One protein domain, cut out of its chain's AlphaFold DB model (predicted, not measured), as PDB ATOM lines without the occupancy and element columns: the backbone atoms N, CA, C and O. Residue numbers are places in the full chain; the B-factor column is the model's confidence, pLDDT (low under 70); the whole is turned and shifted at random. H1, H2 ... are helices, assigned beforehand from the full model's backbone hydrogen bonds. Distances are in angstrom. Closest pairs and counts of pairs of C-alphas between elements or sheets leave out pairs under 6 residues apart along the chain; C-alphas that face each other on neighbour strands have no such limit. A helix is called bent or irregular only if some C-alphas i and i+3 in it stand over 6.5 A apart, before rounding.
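This is residues 178 to 353 of the 440 residues of an uncharacterized protein of [Candida] haemuloni (UniProt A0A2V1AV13). The long bent helix H7 spans much of the domain's length, and its arm H7b lies with H5 and H6a in an up-and-down bundle of three, each running against the one before it in the chain. Beyond one end of this bundle H6b and H7a form a hairpin crossed by H3; H4 packs on H3 and H5, H1 packs on H6a, and small H2 on H1. The 176 printed residues hold seven named helices, H1 to H7 in chain order, and no named strand: all helix, compact, with a radius of gyration of the C-alphas of 16.5 A and spans of 52 by 39 by 24 A.

By its hydrogen bonds H7, residues 320 to 351, was assigned as one helix, but it is bent, with C-alphas 330 and 333 6.6 A apart; its arms H7a, 320 to 330, and H7b, 333 to 351, stand at a shallow tilt of 25 degrees. H6, residues 288 to 317, also assigned as one, is bent, with C-alphas 306 and 309 7.0 A apart, into H6a, 288 to 306, and H6b, 309 to 317. H7b touches H6a, opposite ways, the closest C-alphas being Phe 294 and Ser 341, 4.6 A. H5, residues 262 to 274, touches H7b, the same way, closest at C-alphas 263 and 337, 4.2 A, and forms a hairpin with H6a, closest at C-alphas 262 and 297, 4.7 A. H6b and H7a form a hairpin, closest at C-alphas 315 and 323, 5.7 A. H3, residues 212 to 235, touches H7a with residues 216 to 223 alone, about perpendicular at 82 degrees, closest at C-alphas 216 and 326, 7.3 A. H4, residues 243 to 253, forms a hairpin with H5, closest at C-alphas 253 and 265, 4.5 A. H1, residues 179 to 187, touches residues 300 to 304 of H6a alone, closest at C-alphas 186 and 300, 6.1 A; H2, residues 201 to 204, touches H1, closest at C-alphas 204 and 181, 5.3 A. Every O i to N i+4 pair is within hydrogen-bond range in H1, H4, H5, H7a and H7b, against 18 of 20 in H3, 12 of 15 in H6a and 0 of 5 in H6b, where 4 of 6 O i to N i+3 pairs are; H2 is too short for such a pair.

H1 begins at C-alpha 179 (-97.633, 72.340, 30.856), and H7b ends at C-alpha 351 (-73.615, 45.925, 38.848). H3 measures 34.3 A with a kink of 36 degrees near residue 222, H6a 27.4 A and H7b 26.9 A.

The C-alphas farthest apart, Asp 280 and Ser 317, are 53.4 A apart. The printed part has no cut; the links H1 to H2 and H5 to H6 are long, and residues 277 to 282 stand free. Mean pLDDT of the printed part is 82.8, with 30 residues under 70, among them 232 to 245 and 275 to 283.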
ATOM      1  N   SER A 178     -93.956  75.455  31.754       89.69
ATOM      2  CA  SER A 178     -95.360  75.369  31.354       89.69
ATOM      3  C   SER A 178     -95.781  73.943  31.003       89.69
ATOM      4  O   SER A 178     -94.997  73.132  30.511       89.69
ATOM      5  N   SER A 179     -97.061  73.642  31.208       89.31
ATOM      6  CA  SER A 179     -97.633  72.340  30.856       89.31
ATOM      7  C   SER A 179     -97.625  72.084  29.349       89.31
ATOM      8  O   SER A 179     -97.493  70.942  28.932       89.31
ATOM      9  N   GLY A 180     -97.681  73.140  28.527       89.31
ATOM     10  CA  GLY A 180     -97.518  73.036  27.074       89.31
ATOM     11  C   GLY A 180     -96.104  72.611  26.663       89.31
ATOM     12  O   GLY A 180     -95.957  71.781  25.773       89.31
ATOM     13  N   GLU A 181     -95.064  73.119  27.331       89.62
ATOM     14  CA  GLU A 181     -93.677  72.674  27.104       89.62
ATOM     15  C   GLU A 181     -93.466  71.229  27.577       89.62
ATOM     16  O   GLU A 181     -92.832  70.419  26.900       89.62
ATOM     17  N   LEU A 182     -94.050  70.871  28.725       89.75
ATOM     18  CA  LEU A 182     -93.990  69.507  29.244       89.75
ATOM     19  C   LEU A 182     -94.746  68.510  28.358       89.75
ATOM     20  O   LEU A 182     -94.283  67.387  28.164       89.75
ATOM     21  N   LEU A 183     -95.890  68.912  27.807       90.00
ATOM     22  CA  LEU A 183     -96.626  68.115  26.835       90.00
ATOM     23  C   LEU A 183     -95.798  67.906  25.574       90.00
ATOM     24  O   LEU A 183     -95.670  66.771  25.122       90.00
ATOM     25  N   ARG A 184     -95.211  68.978  25.038       88.44
ATOM     26  CA  ARG A 184     -94.367  68.893  23.851       88.44
ATOM     27  C   ARG A 184     -93.234  67.891  24.038       88.44
ATOM     28  O   ARG A 184     -93.020  67.062  23.166       88.44
ATOM     29  N   PHE A 185     -92.578  67.896  25.198       88.44
ATOM     30  CA  PHE A 185     -91.567  66.892  25.541       88.44
ATOM     31  C   PHE A 185     -92.083  65.444  25.433       88.44
ATOM     32  O   PHE A 185     -91.372  64.564  24.952       88.44
ATOM     33  N   ILE A 186     -93.321  65.182  25.858       88.56
ATOM     34  CA  ILE A 186     -93.920  63.839  25.804       88.56
ATOM     35  C   ILE A 186     -94.360  63.465  24.383       88.56
ATOM     36  O   ILE A 186     -94.266  62.294  24.017       88.56
ATOM     37  N   LEU A 187     -94.850  64.428  23.598       86.38
ATOM     38  CA  LEU A 187     -95.256  64.214  22.205       86.38
ATOM     39  C   LEU A 187     -94.043  63.988  21.297       86.38
ATOM     40  O   LEU A 187     -94.048  63.101  20.453       86.38
ATOM     41  N   GLU A 188     -92.965  64.729  21.530       83.81
ATOM     42  CA  GLU A 188     -91.697  64.626  20.812       83.81
ATOM     43  C   GLU A 188     -90.747  63.581  21.444       83.81
ATOM     44  O   GLU A 188     -89.520  63.671  21.341       83.81
ATOM     45  N   ALA A 189     -91.301  62.542  22.083       76.44
ATOM     46  CA  ALA A 189     -90.541  61.503  22.785       76.44
ATOM     47  C   ALA A 189     -89.544  60.742  21.892       76.44
ATOM     48  O   ALA A 189     -88.614  60.118  22.404       76.44
ATOM     49  N   SER A 190     -89.704  60.762  20.567       75.00
ATOM     50  CA  SER A 190     -88.737  60.192  19.619       75.00
ATOM     51  C   SER A 190     -87.368  60.883  19.671       75.00
ATOM     52  O   SER A 190     -86.356  60.218  19.456       75.00
ATOM     53  N   PHE A 191     -87.313  62.170  20.030       76.56
ATOM     54  CA  PHE A 191     -86.064  62.920  20.203       76.56
ATOM     55  C   PHE A 191     -85.387  62.670  21.556       76.56
ATOM     56  O   PHE A 191     -84.200  62.959  21.712       76.56
ATOM     57  N   GLU A 192     -86.110  62.125  22.535       82.69
ATOM     58  CA  GLU A 192     -85.519  61.685  23.794       82.69
ATOM     59  C   GLU A 192     -84.848  60.325  23.583       82.69
ATOM     60  O   GLU A 192     -85.507  59.294  23.421       82.69
ATOM     61  N   LEU A 193     -83.516  60.321  23.603       79.38
ATOM     62  CA  LEU A 193     -82.716  59.110  23.435       79.38
ATOM     63  C   LEU A 193     -82.372  58.424  24.754       79.38
ATOM     64  O   LEU A 193     -81.800  57.346  24.711       79.38
ATOM     65  N   GLY A 194     -82.702  58.997  25.917       80.81
ATOM     66  CA  GLY A 194     -82.408  58.392  27.216       80.81
ATOM     67  C   GLY A 194     -80.975  58.592  27.703       80.81
ATOM     68  O   GLY A 194     -80.517  57.871  28.589       80.81
ATOM     69  N   GLU A 195     -80.247  59.546  27.128       83.94
ATOM     70  CA  GLU A 195     -78.855  59.829  27.476       83.94
ATOM     71  C   GLU A 195     -78.711  60.287  28.935       83.94
ATOM     72  O   GLU A 195     -79.665  60.758  29.560       83.94
ATOM     73  N   VAL A 196     -77.514  60.151  29.514       82.44
ATOM     74  CA  VAL A 196     -77.264  60.572  30.904       82.44
ATOM     75  C   VAL A 196     -77.531  62.068  31.056       82.44
ATOM     76  O   VAL A 196     -78.373  62.448  31.870       82.44
ATOM     77  N   LYS A 197     -76.881  62.901  30.240       82.69
ATOM     78  CA  LYS A 197     -77.230  64.313  30.085       82.69
ATOM     79  C   LYS A 197     -78.530  64.420  29.292       82.69
ATOM     80  O   LYS A 197     -78.656  63.831  28.225       82.69
ATOM     81  N   PHE A 198     -79.495  65.175  29.808       72.31
ATOM     82  CA  PHE A 198     -80.710  65.471  29.055       72.31
ATOM     83  C   PHE A 198     -80.375  66.475  27.941       72.31
ATOM     84  O   PHE A 198     -80.124  67.653  28.205       72.31
ATOM     85  N   SER A 199     -80.279  65.975  26.712       65.81
ATOM     86  CA  SER A 199     -80.048  66.744  25.489       65.81
ATOM     87  C   SER A 199     -81.391  67.211  24.898       65.81
ATOM     88  O   SER A 199     -82.452  66.768  25.324       65.81
ATOM     89  N   ASN A 200     -81.378  68.142  23.939       70.56
ATOM     90  CA  ASN A 200     -82.574  68.616  23.210       70.56
ATOM     91  C   ASN A 200     -83.583  69.506  23.963       70.56
ATOM     92  O   ASN A 200     -84.636  69.813  23.412       70.56
ATOM     93  N   LEU A 201     -83.246  70.006  25.154       74.00
ATOM     94  CA  LEU A 201     -84.092  70.910  25.953       74.00
ATOM     95  C   LEU A 201     -84.737  72.063  25.169       74.00
ATOM     96  O   LEU A 201     -85.932  72.318  25.307       74.00
ATOM     97  N   ASN A 202     -83.962  72.716  24.303       73.81
ATOM     98  CA  ASN A 202     -84.417  73.871  23.529       73.81
ATOM     99  C   ASN A 202     -85.598  73.560  22.601       73.81
ATOM    100  O   ASN A 202     -86.432  74.433  22.378       73.81
ATOM    101  N   LYS A 203     -85.721  72.316  22.122       78.94
ATOM    102  CA  LYS A 203     -86.826  71.912  21.244       78.94
ATOM    103  C   LYS A 203     -88.176  71.931  21.954       78.94
ATOM    104  O   LYS A 203     -89.200  72.109  21.307       78.94
ATOM    105  N   PHE A 204     -88.182  71.792  23.277       80.81
ATOM    106  CA  PHE A 204     -89.409  71.663  24.058       80.81
ATOM    107  C   PHE A 204     -89.921  72.998  24.616       80.81
ATOM    108  O   PHE A 204     -91.053  73.051  25.083       80.81
ATOM    109  N   HIS A 205     -89.134  74.078  24.529       82.62
ATOM    110  CA  HIS A 205     -89.448  75.395  25.109       82.62
ATOM    111  C   HIS A 205     -90.476  76.228  24.330       82.62
ATOM    112  O   HIS A 205     -90.826  77.342  24.722       82.62
ATOM    113  N   THR A 206     -90.981  75.700  23.224       80.94
ATOM    114  CA  THR A 206     -92.060  76.302  22.447       80.94
ATOM    115  C   THR A 206     -93.381  75.628  22.820       80.94
ATOM    116  O   THR A 206     -93.654  74.537  22.313       80.94
ATOM    117  N   PRO A 207     -94.198  76.241  23.703       76.69
ATOM    118  CA  PRO A 207     -95.395  75.609  24.243       76.69
ATOM    119  C   PRO A 207     -96.409  75.318  23.140       76.69
ATOM    120  O   PRO A 207     -96.685  76.174  22.296       76.69
ATOM    121  N   GLU A 208     -97.006  74.132  23.190       72.06
ATOM    122  CA  GLU A 208     -98.110  73.778  22.304       72.06
ATOM    123  C   GLU A 208     -99.455  73.994  23.004       72.06
ATOM    124  O   GLU A 208     -99.641  73.546  24.142       72.06
ATOM    125  N   PRO A 209    -100.414  74.684  22.359       78.25
ATOM    126  CA  PRO A 209    -101.787  74.660  22.825       78.25
ATOM    127  C   PRO A 209    -102.333  73.249  22.629       78.25
ATOM    128  O   PRO A 209    -102.165  72.654  21.565       78.25
ATOM    129  N   PHE A 210    -103.024  72.728  23.636       81.31
ATOM    130  CA  PHE A 210    -103.597  71.397  23.545       81.31
ATOM    131  C   PHE A 210    -105.011  71.335  24.088       81.31
ATOM    132  O   PHE A 210    -105.394  72.076  24.993       81.31
ATOM    133  N   VAL A 211    -105.775  70.417  23.506       88.25
ATOM    134  CA  VAL A 211    -107.111  70.048  23.959       88.25
ATOM    135  C   VAL A 211    -106.977  68.670  24.605       88.25
ATOM    136  O   VAL A 211    -106.722  67.702  23.882       88.25
ATOM    137  N   PRO A 212    -107.086  68.561  25.942       90.00
ATOM    138  CA  PRO A 212    -106.899  67.302  26.662       90.00
ATOM    139  C   PRO A 212    -107.715  66.138  26.087       90.00
ATOM    140  O   PRO A 212    -107.195  65.039  25.928       90.00
ATOM    141  N   GLU A 213    -108.970  66.388  25.713       92.25
ATOM    142  CA  GLU A 213    -109.858  65.393  25.113       92.25
ATOM    143  C   GLU A 213    -109.300  64.879  23.783       92.25
ATOM    144  O   GLU A 213    -109.273  63.679  23.541       92.25
ATOM    145  N   GLN A 214    -108.786  65.763  22.929       90.38
ATOM    146  CA  GLN A 214    -108.216  65.343  21.653       90.38
ATOM    147  C   GLN A 214    -106.948  64.501  21.856       90.38
ATOM    148  O   GLN A 214    -106.810  63.444  21.249       90.38
ATOM    149  N   LEU A 215    -106.070  64.904  22.780       89.38
ATOM    150  CA  LEU A 215    -104.861  64.140  23.100       89.38
ATOM    151  C   LEU A 215    -105.172  62.729  23.608       89.38
ATOM    152  O   LEU A 215    -104.513  61.763  23.224       89.38
ATOM    153  N   LEU A 216    -106.159  62.608  24.498       92.50
ATOM    154  CA  LEU A 216    -106.560  61.320  25.054       92.50
ATOM    155  C   LEU A 216    -107.235  60.445  23.992       92.50
ATOM    156  O   LEU A 216    -106.972  59.243  23.949       92.50
ATOM    157  N   GLN A 217    -108.032  61.043  23.102       92.25
ATOM    158  CA  GLN A 217    -108.619  60.348  21.959       92.25
ATOM    159  C   GLN A 217    -107.534  59.768  21.039       92.25
ATOM    160  O   GLN A 217    -107.635  58.612  20.628       92.25
ATOM    161  N   ASP A 218    -106.476  60.536  20.774       88.06
ATOM    162  CA  ASP A 218    -105.351  60.123  19.928       88.06
ATOM    163  C   ASP A 218    -104.458  59.058  20.598       88.06
ATOM    164  O   ASP A 218    -103.784  58.274  19.920       88.06
ATOM    165  N   ALA A 219    -104.475  58.981  21.933       88.81
ATOM    166  CA  ALA A 219    -103.740  57.980  22.704       88.81
ATOM    167  C   ALA A 219    -104.433  56.608  22.744       88.81
ATOM    168  O   ALA A 219    -103.752  55.587  22.861       88.81
ATOM    169  N   LEU A 220    -105.766  56.550  22.628       90.62
ATOM    170  CA  LEU A 220    -106.533  55.299  22.731       90.62
ATOM    171  C   LEU A 220    -106.031  54.191  21.788       90.62
ATOM    172  O   LEU A 220    -105.799  53.083  22.280       90.62
ATOM    173  N   PRO A 221    -105.781  54.438  20.483       88.31
ATOM    174  CA  PRO A 221    -105.226  53.414  19.599       88.31
ATOM    175  C   PRO A 221    -103.886  52.860  20.096       88.31
ATOM    176  O   PRO A 221    -103.667  51.654  20.053       88.31
ATOM    177  N   ALA A 222    -103.012  53.719  20.636       83.62
ATOM    178  CA  ALA A 222    -101.727  53.306  21.204       83.62
ATOM    179  C   ALA A 222    -101.911  52.388  22.421       83.62
ATOM    180  O   ALA A 222    -101.225  51.379  22.562       83.62
ATOM    181  N   ILE A 223    -102.857  52.733  23.298       88.00
ATOM    182  CA  ILE A 223    -103.174  51.960  24.504       88.00
ATOM    183  C   ILE A 223    -103.755  50.592  24.127       88.00
ATOM    184  O   ILE A 223    -103.426  49.584  24.757       88.00
ATOM    185  N   HIS A 224    -104.608  50.541  23.103       86.94
ATOM    186  CA  HIS A 224    -105.163  49.293  22.587       86.94
ATOM    187  C   HIS A 224    -104.089  48.387  21.982       86.94
ATOM    188  O   HIS A 224    -104.025  47.213  22.347       86.94
ATOM    189  N   ASP A 225    -103.216  48.932  21.134       81.31
ATOM    190  CA  ASP A 225    -102.079  48.200  20.573       81.31
ATOM    191  C   ASP A 225    -101.164  47.654  21.679       81.31
ATOM    192  O   ASP A 225    -100.789  46.480  21.670       81.31
ATOM    193  N   PHE A 226    -100.875  48.473  22.690       81.38
ATOM    194  CA  PHE A 226    -100.040  48.072  23.815       81.38
ATOM    195  C   PHE A 226    -100.679  46.973  24.685       81.38
ATOM    196  O   PHE A 226     -99.982  46.091  25.184       81.38
ATOM    197  N   ASN A 227    -102.006  46.950  24.844       82.31
ATOM    198  CA  ASN A 227    -102.677  45.846  25.546       82.31
ATOM    199  C   ASN A 227    -102.417  44.498  24.877       82.31
ATOM    200  O   ASN A 227    -102.173  43.509  25.561       82.31
ATOM    201  N   HIS A 228    -102.386  44.472  23.549       75.94
ATOM    202  CA  HIS A 228    -102.072  43.254  22.823       75.94
ATOM    203  C   HIS A 228    -100.627  42.780  23.081       75.94
ATOM    204  O   HIS A 228    -100.370  41.577  23.136       75.94
ATOM    205  N   VAL A 229     -99.682  43.703  23.305       73.69
ATOM    206  CA  VAL A 229     -98.312  43.378  23.747       73.69
ATOM    207  C   VAL A 229     -98.313  42.741  25.139       73.69
ATOM    208  O   VAL A 229     -97.606  41.756  25.358       73.69
ATOM    209  N   LEU A 230     -99.117  43.264  26.071       76.00
ATOM    210  CA  LEU A 230     -99.257  42.699  27.418       76.00
ATOM    211  C   LEU A 230     -99.834  41.279  27.391       76.00
ATOM    212  O   LEU A 230     -99.318  40.412  28.096       76.00
ATOM    213  N   ASP A 231    -100.850  41.036  26.563       74.69
ATOM    214  CA  ASP A 231    -101.459  39.711  26.405       74.69
ATOM    215  C   ASP A 231    -100.424  38.690  25.906       74.69
ATOM    216  O   ASP A 231    -100.250  37.624  26.501       74.69
ATOM    217  N   LEU A 232     -99.634  39.057  24.890       68.38
ATOM    218  CA  LEU A 232     -98.560  38.203  24.370       68.38
ATOM    219  C   LEU A 232     -97.498  37.878  25.431       68.38
ATOM    220  O   LEU A 232     -97.025  36.740  25.493       68.38
ATOM    221  N   TYR A 233     -97.142  38.853  26.276       69.06
ATOM    222  CA  TYR A 233     -96.209  38.666  27.392       69.06
ATOM    223  C   TYR A 233     -96.769  37.744  28.483       69.06
ATOM    224  O   TYR A 233     -96.019  36.983  29.098       69.06
ATOM    225  N   ALA A 234     -98.076  37.819  28.739       69.69
ATOM    226  CA  ALA A 234     -98.748  37.042  29.774       69.69
ATOM    227  C   ALA A 234     -98.915  35.560  29.396       69.69
ATOM    228  O   ALA A 234     -98.940  34.702  30.278       69.69
ATOM    229  N   GLU A 235     -99.005  35.248  28.101       64.38
ATOM    230  CA  GLU A 235     -99.347  33.905  27.623       64.38
ATOM    231  C   GLU A 235     -98.221  32.860  27.764       64.38
ATOM    232  O   GLU A 235     -98.530  31.684  27.946       64.38
ATOM    233  N   SER A 236     -96.926  33.228  27.745       56.88
ATOM    234  CA  SER A 236     -95.821  32.350  28.199       56.88
ATOM    235  C   SER A 236     -94.446  33.039  28.199       56.88
ATOM    236  O   SER A 236     -94.191  33.955  27.421       56.88
ATOM    237  N   LYS A 237     -93.481  32.496  28.966       58.97
ATOM    238  CA  LYS A 237     -92.052  32.869  28.849       58.97
ATOM    239  C   LYS A 237     -91.467  32.622  27.449       58.97
ATOM    240  O   LYS A 237     -90.491  33.272  27.098       58.97
ATOM    241  N   ALA A 238     -92.048  31.718  26.656       58.06
ATOM    242  CA  ALA A 238     -91.606  31.459  25.284       58.06
ATOM    243  C   ALA A 238     -91.989  32.606  24.330       58.06
ATOM    244  O   ALA A 238     -91.250  32.904  23.396       58.06
ATOM    245  N   ASN A 239     -93.098  33.306  24.595       59.66
ATOM    246  CA  ASN A 239     -93.495  34.487  23.822       59.66
ATOM    247  C   ASN A 239     -92.608  35.699  24.122       59.66
ATOM    248  O   ASN A 239     -92.414  36.540  23.249       59.66
ATOM    249  N   ALA A 240     -92.010  35.756  25.316       61.28
ATOM    250  CA  ALA A 240     -91.087  36.816  25.700       61.28
ATOM    251  C   ALA A 240     -89.798  36.845  24.863       61.28
ATOM    252  O   ALA A 240     -89.030  37.776  25.014       61.28
ATOM    253  N   GLN A 241     -89.528  35.869  23.991       64.38
ATOM    254  CA  GLN A 241     -88.364  35.875  23.088       64.38
ATOM    255  C   GLN A 241     -88.757  35.971  21.606       64.38
ATOM    256  O   GLN A 241     -87.895  35.879  20.733       64.38
ATOM    257  N   ARG A 242     -90.051  36.150  21.308       66.19
ATOM    258  CA  ARG A 242     -90.553  36.154  19.935       66.19
ATOM    259  C   ARG A 242     -90.207  37.447  19.173       66.19
ATOM    260  O   ARG A 242     -90.310  38.529  19.754       66.19
ATOM    261  N   PRO A 243     -89.860  37.361  17.875       67.12
ATOM    262  CA  PRO A 243     -89.572  38.526  17.033       67.12
ATOM    263  C   PRO A 243     -90.733  39.528  16.942       67.12
ATOM    264  O   PRO A 243     -90.514  40.734  16.968       67.12
ATOM    265  N   GLU A 244     -91.979  39.055  16.905       68.75
ATOM    266  CA  GLU A 244     -93.164  39.912  16.756       68.75
ATOM    267  C   GLU A 244     -93.376  40.811  17.980       68.75
ATOM    268  O   GLU A 244     -93.934  41.906  17.889       68.75
ATOM    269  N   LEU A 245     -92.931  40.339  19.146       67.25
ATOM    270  CA  LEU A 245     -92.930  41.118  20.373       67.25
ATOM    271  C   LEU A 245     -91.860  42.213  20.318       67.25
ATOM    272  O   LEU A 245     -92.133  43.343  20.717       67.25
ATOM    273  N   TYR A 246     -90.678  41.904  19.775       71.19
ATOM    274  CA  TYR A 246     -89.625  42.890  19.525       71.19
ATOM    275  C   TYR A 246     -90.101  43.981  18.560       71.19
ATOM    276  O   TYR A 246     -89.977  45.157  18.885       71.19
ATOM    277  N   GLU A 247     -90.702  43.611  17.426       71.81
ATOM    278  CA  GLU A 247     -91.207  44.561  16.425       71.81
ATOM    279  C   GLU A 247     -92.287  45.492  16.990       71.81
ATOM    280  O   GLU A 247     -92.279  46.696  16.726       71.81
ATOM    281  N   LYS A 248     -93.198  44.965  17.816       74.00
ATOM    282  CA  LYS A 248     -94.213  45.793  18.481       74.00
ATOM    283  C   LYS A 248     -93.595  46.714  19.526       74.00
ATOM    284  O   LYS A 248     -93.870  47.910  19.520       74.00
ATOM    285  N   LEU A 249     -92.726  46.186  20.388       70.50
ATOM    286  CA  LEU A 249     -92.086  46.973  21.438       70.50
ATOM    287  C   LEU A 249     -91.184  48.071  20.872       70.50
ATOM    288  O   LEU A 249     -91.228  49.190  21.371       70.50
ATOM    289  N   ILE A 250     -90.398  47.792  19.828       72.12
ATOM    290  CA  ILE A 250     -89.518  48.797  19.224       72.12
ATOM    291  C   ILE A 250     -90.315  49.891  18.511       72.12
ATOM    292  O   ILE A 250     -89.954  51.066  18.605       72.12
ATOM    293  N   ARG A 251     -91.414  49.523  17.840       74.69
ATOM    294  CA  ARG A 251     -92.328  50.470  17.199       74.69
ATOM    295  C   ARG A 251     -92.974  51.384  18.233       74.69
ATOM    296  O   ARG A 251     -92.941  52.600  18.077       74.69
ATOM    297  N   ASP A 252     -93.516  50.810  19.302       70.62
ATOM    298  CA  ASP A 252     -94.223  51.572  20.330       70.62
ATOM    299  C   ASP A 252     -93.245  52.401  21.188       70.62
ATOM    300  O   ASP A 252     -93.581  53.504  21.621       70.62
ATOM    301  N   ALA A 253     -92.007  51.927  21.380       68.12
ATOM    302  CA  ALA A 253     -90.971  52.649  22.120       68.12
ATOM    303  C   ALA A 253     -90.379  53.853  21.364       68.12
ATOM    304  O   ALA A 253     -89.885  54.796  21.991       68.12
ATOM    305  N   ASN A 254     -90.421  53.822  20.030       67.88
ATOM    306  CA  ASN A 254     -89.881  54.868  19.154       67.88
ATOM    307  C   ASN A 254     -90.968  55.590  18.353       67.88
ATOM    308  O   ASN A 254     -90.673  56.212  17.332       67.88
ATOM    309  N   ARG A 255     -92.221  55.511  18.807       70.44
ATOM    310  CA  ARG A 255     -93.338  56.218  18.185       70.44
ATOM    311  C   ARG A 255     -93.030  57.717  18.117       70.44
ATOM    312  O   ARG A 255     -92.659  58.319  19.123       70.44
ATOM    313  N   SER A 256     -93.161  58.294  16.923       64.19
ATOM    314  CA  SER A 256     -92.869  59.709  16.669       64.19
ATOM    315  C   SER A 256     -94.026  60.642  17.001       64.19
ATOM    316  O   SER A 256     -93.776  61.820  17.235       64.19
ATOM    317  N   ASP A 257     -95.257  60.118  17.030       67.81
ATOM    318  CA  ASP A 257     -96.469  60.937  17.008       67.81
ATOM    319  C   ASP A 257     -97.429  60.572  18.149       67.81
ATOM    320  O   ASP A 257     -97.795  59.404  18.327       67.81
ATOM    321  N   GLY A 258     -97.929  61.584  18.860       77.06
ATOM    322  CA  GLY A 258     -98.932  61.436  19.916       77.06
ATOM    323  C   GLY A 258     -98.346  61.111  21.291       77.06
ATOM    324  O   GLY A 258     -97.133  61.093  21.491       77.06
ATOM    325  N   LEU A 259     -99.219  60.878  22.276       82.88
ATOM    326  CA  LEU A 259     -98.780  60.570  23.637       82.88
ATOM    327  C   LEU A 259     -97.987  59.257  23.661       82.88
ATOM    328  O   LEU A 259     -98.486  58.200  23.266       82.88
ATOM    329  N   CYS A 260     -96.750  59.330  24.151       81.81
ATOM    330  CA  CYS A 260     -95.909  58.152  24.317       81.81
ATOM    331  C   CYS A 260     -96.524  57.150  25.315       81.81
ATOM    332  O   CYS A 260     -97.314  57.517  26.188       81.81
ATOM    333  N   VAL A 261     -96.109  55.881  25.226       87.75
ATOM    334  CA  VAL A 261     -96.467  54.828  26.190       87.75
ATOM    335  C   VAL A 261     -95.205  54.431  26.970       87.75
ATOM    336  O   VAL A 261     -94.496  53.510  26.558       87.75
ATOM    337  N   PRO A 262     -94.880  55.096  28.102       91.12
ATOM    338  CA  PRO A 262     -93.624  54.862  28.822       91.12
ATOM    339  C   PRO A 262     -93.428  53.408  29.256       91.12
ATOM    340  O   PRO A 262     -92.302  52.917  29.307       91.12
ATOM    341  N   LEU A 263     -94.524  52.699  29.548       90.19
ATOM    342  CA  LEU A 263     -94.467  51.298  29.953       90.19
ATOM    343  C   LEU A 263     -93.969  50.392  28.821       90.19
ATOM    344  O   LEU A 263     -93.200  49.478  29.097       90.19
ATOM    345  N   ALA A 264     -94.321  50.678  27.565       86.44
ATOM    346  CA  ALA A 264     -93.802  49.943  26.413       86.44
ATOM    347  C   ALA A 264     -92.279  50.104  26.293       86.44
ATOM    348  O   ALA A 264     -91.566  49.118  26.124       86.44
ATOM    349  N   ILE A 265     -91.771  51.328  26.484       88.44
ATOM    350  CA  ILE A 265     -90.330  51.632  26.473       88.44
ATOM    351  C   ILE A 265     -89.606  50.876  27.600       88.44
ATOM    352  O   ILE A 265     -88.573  50.250  27.365       88.44
ATOM    353  N   ALA A 266     -90.154  50.892  28.819       90.56
ATOM    354  CA  ALA A 266     -89.566  50.185  29.957       90.56
ATOM    355  C   ALA A 266     -89.580  48.659  29.757       90.56
ATOM    356  O   ALA A 266     -88.591  47.982  30.037       90.56
ATOM    357  N   MET A 267     -90.683  48.114  29.236       85.75
ATOM    358  CA  MET A 267     -90.790  46.694  28.905       85.75
ATOM    359  C   MET A 267     -89.809  46.290  27.807       85.75
ATOM    360  O   MET A 267     -89.222  45.218  27.905       85.75
ATOM    361  N   PHE A 268     -89.576  47.148  26.813       83.75
ATOM    362  CA  PHE A 268     -88.557  46.921  25.795       83.75
ATOM    363  C   PHE A 268     -87.145  46.876  26.387       83.75
ATOM    364  O   PHE A 268     -86.394  45.946  26.107       83.75
ATOM    365  N   GLY A 269     -86.798  47.817  27.271       84.81
ATOM    366  CA  GLY A 269     -85.528  47.773  28.005       84.81
ATOM    367  C   GLY A 269     -85.367  46.474  28.805       84.81
ATOM    368  O   GLY A 269     -84.327  45.822  28.748       84.81
ATOM    369  N   ASN A 270     -86.424  46.041  29.497       83.44
ATOM    370  CA  ASN A 270     -86.407  44.802  30.275       83.44
ATOM    371  C   ASN A 270     -86.331  43.540  29.397       83.44
ATOM    372  O   ASN A 270     -85.676  42.557  29.753       83.44
ATOM    373  N   TRP A 271     -86.972  43.575  28.230       79.44
ATOM    374  CA  TRP A 271     -86.834  42.548  27.207       79.44
ATOM    375  C   TRP A 271     -85.377  42.434  26.756       79.44
ATOM    376  O   TRP A 271     -84.834  41.335  26.786       79.44
ATOM    377  N   LEU A 272     -84.713  43.556  26.450       79.19
ATOM    378  CA  LEU A 272     -83.297  43.581  26.062       79.19
ATOM    379  C   LEU A 272     -82.376  43.023  27.156       79.19
ATOM    380  O   LEU A 272     -81.421  42.324  26.836       79.19
ATOM    381  N   LEU A 273     -82.673  43.272  28.438       78.31
ATOM    382  CA  LEU A 273     -81.932  42.658  29.550       78.31
ATOM    383  C   LEU A 273     -82.114  41.137  29.613       78.31
ATOM    384  O   LEU A 273     -81.176  40.416  29.945       78.31
ATOM    385  N   SER A 274     -83.313  40.647  29.302       73.81
ATOM    386  CA  SER A 274     -83.653  39.218  29.361       73.81
ATOM    387  C   SER A 274     -83.213  38.450  28.113       73.81
ATOM    388  O   SER A 274     -83.062  37.227  28.141       73.81
ATOM    389  N   TYR A 275     -83.059  39.160  27.001       69.31
ATOM    390  CA  TYR A 275     -82.765  38.584  25.708       69.31
ATOM    391  C   TYR A 275     -81.257  38.394  25.558       69.31
ATOM    392  O   TYR A 275     -80.504  39.332  25.304       69.31
ATOM    393  N   ASN A 276     -80.803  37.157  25.752       60.16
ATOM    394  CA  ASN A 276     -79.396  36.808  25.636       60.16
ATOM    395  C   ASN A 276     -79.109  36.329  24.208       60.16
ATOM    396  O   ASN A 276     -79.457  35.205  23.849       60.16
ATOM    397  N   LYS A 277     -78.544  37.207  23.369       53.41
ATOM    398  CA  LYS A 277     -78.274  36.902  21.951       53.41
ATOM    399  C   LYS A 277     -76.883  36.298  21.715       53.41
ATOM    400  O   LYS A 277     -76.611  35.859  20.603       53.41
ATOM    401  N   SER A 278     -76.000  36.312  22.717       51.47
ATOM    402  CA  SER A 278     -74.585  35.961  22.567       51.47
ATOM    403  C   SER A 278     -74.045  35.250  23.806       51.47
ATOM    404  O   SER A 278     -74.224  35.734  24.921       51.47
ATOM    405  N   ASP A 279     -73.323  34.147  23.598       52.91
ATOM    406  CA  ASP A 279     -72.559  33.455  24.643       52.91
ATOM    407  C   ASP A 279     -71.377  34.302  25.174       52.91
ATOM    408  O   ASP A 279     -70.827  33.998  26.232       52.91
ATOM    409  N   ASP A 280     -71.009  35.385  24.472       53.59
ATOM    410  CA  ASP A 280     -69.889  36.273  24.818       53.59
ATOM    411  C   ASP A 280     -70.284  37.430  25.754       53.59
ATOM    412  O   ASP A 280     -69.413  38.083  26.334       53.59
ATOM    413  N   VAL A 281     -71.583  37.714  25.928       56.75
ATOM    414  CA  VAL A 281     -72.054  38.751  26.861       56.75
ATOM    415  C   VAL A 281     -72.306  38.105  28.218       56.75
ATOM    416  O   VAL A 281     -73.338  37.482  28.456       56.75
ATOM    417  N   ALA A 282     -71.352  38.268  29.137       59.62
ATOM    418  CA  ALA A 282     -71.478  37.740  30.494       59.62
ATOM    419  C   ALA A 282     -72.654  38.377  31.263       59.62
ATOM    420  O   ALA A 282     -73.251  37.716  32.117       59.62
ATOM    421  N   ASN A 283     -72.986  39.646  30.976       66.38
ATOM    422  CA  ASN A 283     -74.139  40.337  31.544       66.38
ATOM    423  C   ASN A 283     -74.666  41.467  30.631       66.38
ATOM    424  O   ASN A 283     -73.926  42.374  30.260       66.38
ATOM    425  N   ASN A 284     -75.968  41.481  30.330       70.38
ATOM    426  CA  ASN A 284     -76.592  42.507  29.484       70.38
ATOM    427  C   ASN A 284     -76.528  43.931  30.072       70.38
ATOM    428  O   ASN A 284     -76.654  44.902  29.328       70.38
ATOM    429  N   TYR A 285     -76.262  44.089  31.374       69.75
ATOM    430  CA  TYR A 285     -76.013  45.407  31.976       69.75
ATOM    431  C   TYR A 285     -74.721  46.086  31.489       69.75
ATOM    432  O   TYR A 285     -74.567  47.287  31.709       69.75
ATOM    433  N   ASP A 286     -73.824  45.375  30.799       69.25
ATOM    434  CA  ASP A 286     -72.639  45.976  30.169       69.25
ATOM    435  C   ASP A 286     -73.015  46.837  28.945       69.25
ATOM    436  O   ASP A 286     -72.260  47.718  28.526       69.25
ATOM    437  N   ASN A 287     -74.213  46.638  28.385       72.81
ATOM    438  CA  ASN A 287     -74.719  47.436  27.278       72.81
ATOM    439  C   ASN A 287     -75.432  48.702  27.780       72.81
ATOM    440  O   ASN A 287     -76.636  48.711  28.057       72.81
ATOM    441  N   VAL A 288     -74.690  49.810  27.824       72.75
ATOM    442  CA  VAL A 288     -75.182  51.126  28.273       72.75
ATOM    443  C   VAL A 288     -76.402  51.614  27.475       72.75
ATOM    444  O   VAL A 288     -77.229  52.343  28.025       72.75
ATOM    445  N   LEU A 289     -76.582  51.180  26.219       78.12
ATOM    446  CA  LEU A 289     -77.745  51.556  25.403       78.12
ATOM    447  C   LEU A 289     -79.059  51.017  25.975       78.12
ATOM    448  O   LEU A 289     -80.098  51.653  25.824       78.12
ATOM    449  N   ILE A 290     -79.037  49.883  26.678       82.00
ATOM    450  CA  ILE A 290     -80.246  49.345  27.315       82.00
ATOM    451  C   ILE A 290     -80.741  50.305  28.407       82.00
ATOM    452  O   ILE A 290     -81.940  50.528  28.570       82.00
ATOM    453  N   LEU A 291     -79.815  50.955  29.113       86.38
ATOM    454  CA  LEU A 291     -80.127  51.908  30.181       86.38
ATOM    455  C   LEU A 291     -80.803  53.163  29.665       86.38
ATOM    456  O   LEU A 291     -81.590  53.774  30.387       86.38
ATOM    457  N   ASN A 292     -80.497  53.547  28.432       89.00
ATOM    458  CA  ASN A 292     -81.122  54.690  27.804       89.00
ATOM    459  C   ASN A 292     -82.640  54.487  27.691       89.00
ATOM    460  O   ASN A 292     -83.396  55.394  28.032       89.00
ATOM    461  N   TYR A 293     -83.112  53.279  27.372       89.44
ATOM    462  CA  TYR A 293     -84.551  52.990  27.378       89.44
ATOM    463  C   TYR A 293     -85.179  53.188  28.759       89.44
ATOM    464  O   TYR A 293     -86.227  53.823  28.866       89.44
ATOM    465  N   PHE A 294     -84.524  52.735  29.831       93.50
ATOM    466  CA  PHE A 294     -85.032  52.956  31.187       93.50
ATOM    467  C   PHE A 294     -84.995  54.434  31.600       93.50
ATOM    468  O   PHE A 294     -85.948  54.920  32.204       93.50
ATOM    469  N   ARG A 295     -83.944  55.191  31.250       93.50
ATOM    470  CA  ARG A 295     -83.900  56.642  31.524       93.50
ATOM    471  C   ARG A 295     -84.993  57.383  30.761       93.50
ATOM    472  O   ARG A 295     -85.712  58.172  31.370       93.50
ATOM    473  N   LYS A 296     -85.163  57.084  29.470       92.44
ATOM    474  CA  LYS A 296     -86.230  57.624  28.621       92.44
ATOM    475  C   LYS A 296     -87.606  57.335  29.219       92.44
ATOM    476  O   LYS A 296     -88.380  58.260  29.452       92.44
ATOM    477  N   ALA A 297     -87.889  56.072  29.530       94.44
ATOM    478  CA  ALA A 297     -89.157  55.665  30.123       94.44
ATOM    479  C   ALA A 297     -89.417  56.360  31.469       94.44
ATOM    480  O   ALA A 297     -90.515  56.867  31.691       94.44
ATOM    481  N   ALA A 298     -88.409  56.453  32.343       96.25
ATOM    482  CA  ALA A 298     -88.529  57.148  33.623       96.25
ATOM    483  C   ALA A 298     -88.803  58.651  33.449       96.25
ATOM    484  O   ALA A 298     -89.682  59.189  34.124       96.25
ATOM    485  N   ARG A 299     -88.098  59.329  32.531       94.38
ATOM    486  CA  ARG A 299     -88.309  60.755  32.223       94.38
ATOM    487  C   ARG A 299     -89.722  61.012  31.704       94.38
ATOM    488  O   ARG A 299     -90.419  61.875  32.239       94.38
ATOM    489  N   LEU A 300     -90.163  60.232  30.719       93.69
ATOM    490  CA  LEU A 300     -91.497  60.357  30.131       93.69
ATOM    491  C   LEU A 300     -92.599  60.033  31.147       93.69
ATOM    492  O   LEU A 300     -93.585  60.761  31.232       93.69
ATOM    493  N   ALA A 301     -92.415  59.003  31.980       95.56
ATOM    494  CA  ALA A 301     -93.360  58.672  33.045       95.56
ATOM    495  C   ALA A 301     -93.460  59.790  34.097       95.56
ATOM    496  O   ALA A 301     -94.559  60.129  34.534       95.56
ATOM    497  N   MET A 302     -92.334  60.399  34.486       95.69
ATOM    498  CA  MET A 302     -92.329  61.537  35.412       95.69
ATOM    499  C   MET A 302     -93.028  62.765  34.823       95.69
ATOM    500  O   MET A 302     -93.814  63.409  35.521       95.69
ATOM    501  N   ALA A 303     -92.786  63.067  33.546       94.06
ATOM    502  CA  ALA A 303     -93.462  64.151  32.843       94.06
ATOM    503  C   ALA A 303     -94.978  63.907  32.749       94.06
ATOM    504  O   ALA A 303     -95.769  64.766  33.141       94.06
ATOM    505  N   LEU A 304     -95.397  62.706  32.337       94.00
ATOM    506  CA  LEU A 304     -96.812  62.346  32.213       94.00
ATOM    507  C   LEU A 304     -97.532  62.377  33.565       94.00
ATOM    508  O   LEU A 304     -98.643  62.899  33.679       94.00
ATOM    509  N   ARG A 305     -96.875  61.894  34.625       94.44
ATOM    510  CA  ARG A 305     -97.392  61.972  35.997       94.44
ATOM    511  C   ARG A 305     -97.635  63.418  36.439       94.44
ATOM    512  O   ARG A 305     -98.581  63.677  37.177       94.44
ATOM    513  N   LYS A 306     -96.802  64.360  35.992       93.31
ATOM    514  CA  LYS A 306     -96.932  65.788  36.308       93.31
ATOM    515  C   LYS A 306     -98.023  66.483  35.484       93.31
ATOM    516  O   LYS A 306     -98.652  67.393  36.010       93.31
ATOM    517  N   LEU A 307     -98.307  66.006  34.268       92.38
ATOM    518  CA  LEU A 307     -99.454  66.440  33.453       92.38
ATOM    519  C   LEU A 307    -100.785  65.787  33.843       92.38
ATOM    520  O   LEU A 307    -101.845  66.286  33.476       92.38
ATOM    521  N   THR A 308    -100.762  64.675  34.583       93.44
ATOM    522  CA  THR A 308    -101.977  63.920  34.940       93.44
ATOM    523  C   THR A 308    -103.091  64.790  35.540       93.44
ATOM    524  O   THR A 308    -104.223  64.622  35.100       93.44
ATOM    525  N   PRO A 309    -102.833  65.757  36.449       92.75
ATOM    526  CA  PRO A 309    -103.889  66.626  36.977       92.75
ATOM    527  C   PRO A 309    -104.635  67.457  35.920       92.75
ATOM    528  O   PRO A 309    -105.763  67.875  36.171       92.75
ATOM    529  N   GLU A 310    -104.023  67.710  34.762       90.88
ATOM    530  CA  GLU A 310    -104.636  68.449  33.651       90.88
ATOM    531  C   GLU A 310    -105.372  67.525  32.676       90.88
ATOM    532  O   GLU A 310    -106.387  67.914  32.104       90.88
ATOM    533  N   LEU A 311    -104.889  66.290  32.511       92.56
ATOM    534  CA  LEU A 311    -105.470  65.301  31.601       92.56
ATOM    535  C   LEU A 311    -106.620  64.510  32.239       92.56
ATOM    536  O   LEU A 311    -107.607  64.202  31.578       92.56
ATOM    537  N   GLU A 312    -106.520  64.178  33.527       93.94
ATOM    538  CA  GLU A 312    -107.486  63.329  34.232       93.94
ATOM    539  C   GLU A 312    -108.931  63.867  34.204       93.94
ATOM    540  O   GLU A 312    -109.835  63.067  33.955       93.94
ATOM    541  N   PRO A 313    -109.199  65.182  34.369       95.06
ATOM    542  CA  PRO A 313    -110.563  65.710  34.291       95.06
ATOM    543  C   PRO A 313    -111.240  65.473  32.935       95.06
ATOM    544  O   PRO A 313    -112.445  65.234  32.881       95.06
ATOM    545  N   ALA A 314    -110.469  65.498  31.846       94.19
ATOM    546  CA  ALA A 314    -110.983  65.300  30.494       94.19
ATOM    547  C   ALA A 314    -111.414  63.851  30.231       94.19
ATOM    548  O   ALA A 314    -112.232  63.602  29.345       94.19
ATOM    549  N   VAL A 315    -110.937  62.891  31.034       95.19
ATOM    550  CA  VAL A 315    -111.316  61.476  30.914       95.19
ATOM    551  C   VAL A 315    -112.821  61.279  31.109       95.19
ATOM    552  O   VAL A 315    -113.409  60.411  30.473       95.19
ATOM    553  N   GLU A 316    -113.481  62.102  31.924       94.06
ATOM    554  CA  GLU A 316    -114.925  61.988  32.183       94.06
ATOM    555  C   GLU A 316    -115.795  62.244  30.935       94.06
ATOM    556  O   GLU A 316    -116.967  61.867  30.916       94.06
ATOM    557  N   SER A 317    -115.232  62.837  29.875       94.25
ATOM    558  CA  SER A 317    -115.925  63.048  28.595       94.25
ATOM    559  C   SER A 317    -116.055  61.778  27.738       94.25
ATOM    560  O   SER A 317    -116.863  61.746  26.808       94.25
ATOM    561  N   PHE A 318    -115.303  60.721  28.060       96.62
ATOM    562  CA  PHE A 318    -115.237  59.486  27.279       96.62
ATOM    563  C   PHE A 318    -116.259  58.433  27.743       96.62
ATOM    564  O   PHE A 318    -116.703  58.456  28.896       96.62
ATOM    565  N   PRO A 319    -116.619  57.451  26.895       96.38
ATOM    566  CA  PRO A 319    -117.426  56.296  27.284       96.38
ATOM    567  C   PRO A 319    -116.802  55.485  28.439       96.38
ATOM    568  O   PRO A 319    -115.578  55.359  28.505       96.38
ATOM    569  N   PRO A 320    -117.601  54.821  29.303       94.81
ATOM    570  CA  PRO A 320    -117.098  54.143  30.506       94.81
ATOM    571  C   PRO A 320    -115.967  53.127  30.278       94.81
ATOM    572  O   PRO A 320    -115.098  52.970  31.131       94.81
ATOM    573  N   GLN A 321    -115.964  52.426  29.140       92.12
ATOM    574  CA  GLN A 321    -114.907  51.465  28.805       92.12
ATOM    575  C   GLN A 321    -113.568  52.163  28.527       92.12
ATOM    576  O   GLN A 321    -112.531  51.733  29.031       92.12
ATOM    577  N   GLU A 322    -113.596  53.268  27.785       94.50
ATOM    578  CA  GLU A 322    -112.415  54.077  27.471       94.50
ATOM    579  C   GLU A 322    -111.912  54.820  28.710       94.50
ATOM    580  O   GLU A 322    -110.706  54.882  28.934       94.50
ATOM    581  N   GLN A 323    -112.812  55.266  29.595       95.00
ATOM    582  CA  GLN A 323    -112.423  55.858  30.879       95.00
ATOM    583  C   GLN A 323    -111.535  54.928  31.706       95.00
ATOM    584  O   GLN A 323    -110.552  55.372  32.300       95.00
ATOM    585  N   ILE A 324    -111.866  53.632  31.759       92.38
ATOM    586  CA  ILE A 324    -111.074  52.640  32.496       92.38
ATOM    587  C   ILE A 324    -109.670  52.536  31.894       92.38
ATOM    588  O   ILE A 324    -108.689  52.521  32.638       92.38
ATOM    589  N   LEU A 325    -109.569  52.489  30.563       91.88
ATOM    590  CA  LEU A 325    -108.293  52.398  29.854       91.88
ATOM    591  C   LEU A 325    -107.439  53.651  30.059       91.88
ATOM    592  O   LEU A 325    -106.269  53.528  30.411       91.88
ATOM    593  N   LEU A 326    -108.026  54.840  29.920       94.50
ATOM    594  CA  LEU A 326    -107.333  56.117  30.089       94.50
ATOM    595  C   LEU A 326    -106.889  56.340  31.541       94.50
ATOM    596  O   LEU A 326    -105.738  56.708  31.776       94.50
ATOM    597  N   LYS A 327    -107.739  56.034  32.534       94.19
ATOM    598  CA  LYS A 327    -107.358  56.095  33.960       94.19
ATOM    599  C   LYS A 327    -106.235  55.112  34.277       94.19
ATOM    600  O   LYS A 327    -105.295  55.451  34.997       94.19
ATOM    601  N   ARG A 328    -106.300  53.893  33.729       93.06
ATOM    602  CA  ARG A 328    -105.229  52.902  33.884       93.06
ATOM    603  C   ARG A 328    -103.930  53.400  33.254       93.06
ATOM    604  O   ARG A 328    -102.905  53.327  33.923       93.06
ATOM    605  N   PHE A 329    -103.984  53.936  32.037       92.81
ATOM    606  CA  PHE A 329    -102.835  54.493  31.328       92.81
ATOM    607  C   PHE A 329    -102.163  55.615  32.131       92.81
ATOM    608  O   PHE A 329    -100.997  55.484  32.499       92.81
ATOM    609  N   LEU A 330    -102.915  56.666  32.485       94.00
ATOM    610  CA  LEU A 330    -102.386  57.849  33.174       94.00
ATOM    611  C   LEU A 330    -101.788  57.515  34.545       94.00
ATOM    612  O   LEU A 330    -100.749  58.061  34.912       94.00
ATOM    613  N   ILE A 331    -102.415  56.602  35.295       92.56
ATOM    614  CA  ILE A 331    -102.038  56.323  36.684       92.56
ATOM    615  C   ILE A 331    -101.207  55.046  36.793       92.56
ATOM    616  O   ILE A 331    -100.052  55.075  37.219       92.56
ATOM    617  N   LYS A 332    -101.805  53.896  36.477       92.56
ATOM    618  CA  LYS A 332    -101.217  52.584  36.768       92.56
ATOM    619  C   LYS A 332    -100.064  52.271  35.822       92.56
ATOM    620  O   LYS A 332     -99.000  51.887  36.298       92.56
ATOM    621  N   ASP A 333    -100.254  52.453  34.521       92.12
ATOM    622  CA  ASP A 333     -99.245  52.103  33.521       92.12
ATOM    623  C   ASP A 333     -98.045  53.062  33.624       92.12
ATOM    624  O   ASP A 333     -96.903  52.602  33.646       92.12
ATOM    625  N   THR A 334     -98.285  54.361  33.845       93.62
ATOM    626  CA  THR A 334     -97.240  55.350  34.178       93.62
ATOM    627  C   THR A 334     -96.448  54.973  35.434       93.62
ATOM    628  O   THR A 334     -95.216  55.000  35.424       93.62
ATOM    629  N   ASN A 335     -97.124  54.588  36.524       94.44
ATOM    630  CA  ASN A 335     -96.442  54.181  37.757       94.44
ATOM    631  C   ASN A 335     -95.644  52.887  37.575       94.44
ATOM    632  O   ASN A 335     -94.538  52.788  38.100       94.44
ATOM    633  N   ASN A 336     -96.165  51.924  36.814       94.44
ATOM    634  CA  ASN A 336     -95.452  50.692  36.486       94.44
ATOM    635  C   ASN A 336     -94.210  50.970  35.630       94.44
ATOM    636  O   ASN A 336     -93.161  50.379  35.874       94.44
ATOM    637  N   ALA A 337     -94.303  51.889  34.665       94.75
ATOM    638  CA  ALA A 337     -93.175  52.280  33.825       94.75
ATOM    639  C   ALA A 337     -92.048  52.888  34.664       94.75
ATOM    640  O   ALA A 337     -90.885  52.503  34.524       94.75
ATOM    641  N   LEU A 338     -92.405  53.799  35.575       97.00
ATOM    642  CA  LEU A 338     -91.461  54.398  36.510       97.00
ATOM    643  C   LEU A 338     -90.869  53.345  37.454       97.00
ATOM    644  O   LEU A 338     -89.662  53.352  37.688       97.00
ATOM    645  N   ALA A 339     -91.699  52.424  37.956       96.56
ATOM    646  CA  ALA A 339     -91.268  51.379  38.873       96.56
ATOM    647  C   ALA A 339     -90.229  50.453  38.247       96.56
ATOM    648  O   ALA A 339     -89.154  50.269  38.816       96.56
ATOM    649  N   LEU A 340     -90.535  49.931  37.059       95.50
ATOM    650  CA  LEU A 340     -89.638  49.065  36.308       95.50
ATOM    651  C   LEU A 340     -88.334  49.797  35.969       95.50
ATOM    652  O   LEU A 340     -87.248  49.289  36.218       95.50
ATOM    653  N   SER A 341     -88.437  51.037  35.486       97.06
ATOM    654  CA  SER A 341     -87.270  51.804  35.051       97.06
ATOM    655  C   SER A 341     -86.322  52.161  36.196       97.06
ATOM    656  O   SER A 341     -85.114  51.968  36.074       97.06
ATOM    657  N   LEU A 342     -86.834  52.668  37.324       97.56
ATOM    658  CA  LEU A 342     -85.987  53.018  38.469       97.56
ATOM    659  C   LEU A 342     -85.376  51.776  39.125       97.56
ATOM    660  O   LEU A 342     -84.234  51.838  39.583       97.56
ATOM    661  N   HIS A 343     -86.110  50.661  39.151       96.75
ATOM    662  CA  HIS A 343     -85.593  49.387  39.634       96.75
ATOM    663  C   HIS A 343     -84.405  48.913  38.787       96.75
ATOM    664  O   HIS A 343     -83.313  48.745  39.331       96.75
ATOM    665  N   SER A 344     -84.586  48.805  37.466       94.69
ATOM    666  CA  SER A 344     -83.546  48.328  36.544       94.69
ATOM    667  C   SER A 344     -82.343  49.268  36.460       94.69
ATOM    668  O   SER A 344     -81.202  48.811  36.377       94.69
ATOM    669  N   LEU A 345     -82.548  50.588  36.558       95.50
ATOM    670  CA  LEU A 345     -81.434  51.528  36.722       95.50
ATOM    671  C   LEU A 345     -80.681  51.265  38.035       95.50
ATOM    672  O   LEU A 345     -79.454  51.312  38.055       95.50
ATOM    673  N   GLY A 346     -81.389  50.966  39.126       95.31
ATOM    674  CA  GLY A 346     -80.774  50.604  40.401       95.31
ATOM    675  C   GLY A 346     -79.920  49.336  40.311       95.31
ATOM    676  O   GLY A 346     -78.787  49.337  40.790       95.31
ATOM    677  N   GLU A 347     -80.415  48.293  39.641       93.31
ATOM    678  CA  GLU A 347     -79.662  47.056  39.379       93.31
ATOM    679  C   GLU A 347     -78.402  47.312  38.550       93.31
ATOM    680  O   GLU A 347     -77.324  46.824  38.897       93.31
ATOM    681  N   TYR A 348     -78.495  48.154  37.518       92.06
ATOM    682  CA  TYR A 348     -77.325  48.574  36.751       92.06
ATOM    683  C   TYR A 348     -76.266  49.238  37.641       92.06
ATOM    684  O   TYR A 348     -75.100  48.844  37.632       92.06
ATOM    685  N   TYR A 349     -76.657  50.226  38.451       92.69
ATOM    686  CA  TYR A 349     -75.706  50.905  39.335       92.69
ATOM    687  C   TYR A 349     -75.152  49.971  40.416       92.69
ATOM    688  O   TYR A 349     -74.013  50.140  40.847       92.69
ATOM    689  N   GLN A 350     -75.904  48.948  40.831       92.25
ATOM    690  CA  GLN A 350     -75.382  47.886  41.686       92.25
ATOM    691  C   GLN A 350     -74.313  47.052  40.963       92.25
ATOM    692  O   GLN A 350     -73.285  46.758  41.583       92.25
ATOM    693  N   HIS A 351     -74.545  46.686  39.696       88.38
ATOM    694  CA  HIS A 351     -73.615  45.925  38.848       88.38
ATOM    695  C   HIS A 351     -72.286  46.664  38.674       88.38
ATOM    696  O   HIS A 351     -71.236  46.092  38.950       88.38
ATOM    697  N   ILE A 352     -72.320  47.965  38.372       88.69
ATOM    698  CA  ILE A 352     -71.107  48.799  38.257       88.69
ATOM    699  C   ILE A 352     -70.559  49.302  39.608       88.69
ATOM    700  O   ILE A 352     -69.727  50.206  39.659       88.69
ATOM    701  N   HIS A 353     -71.021  48.721  40.719       88.69
ATOM    702  CA  HIS A 353     -70.575  49.007  42.087       88.69
ATOM    703  C   HIS A 353     -70.821  50.439  42.611       88.69
ATOM    704  O   HIS A 353     -70.294  50.806  43.667       88.69
TER     705      HIS A 353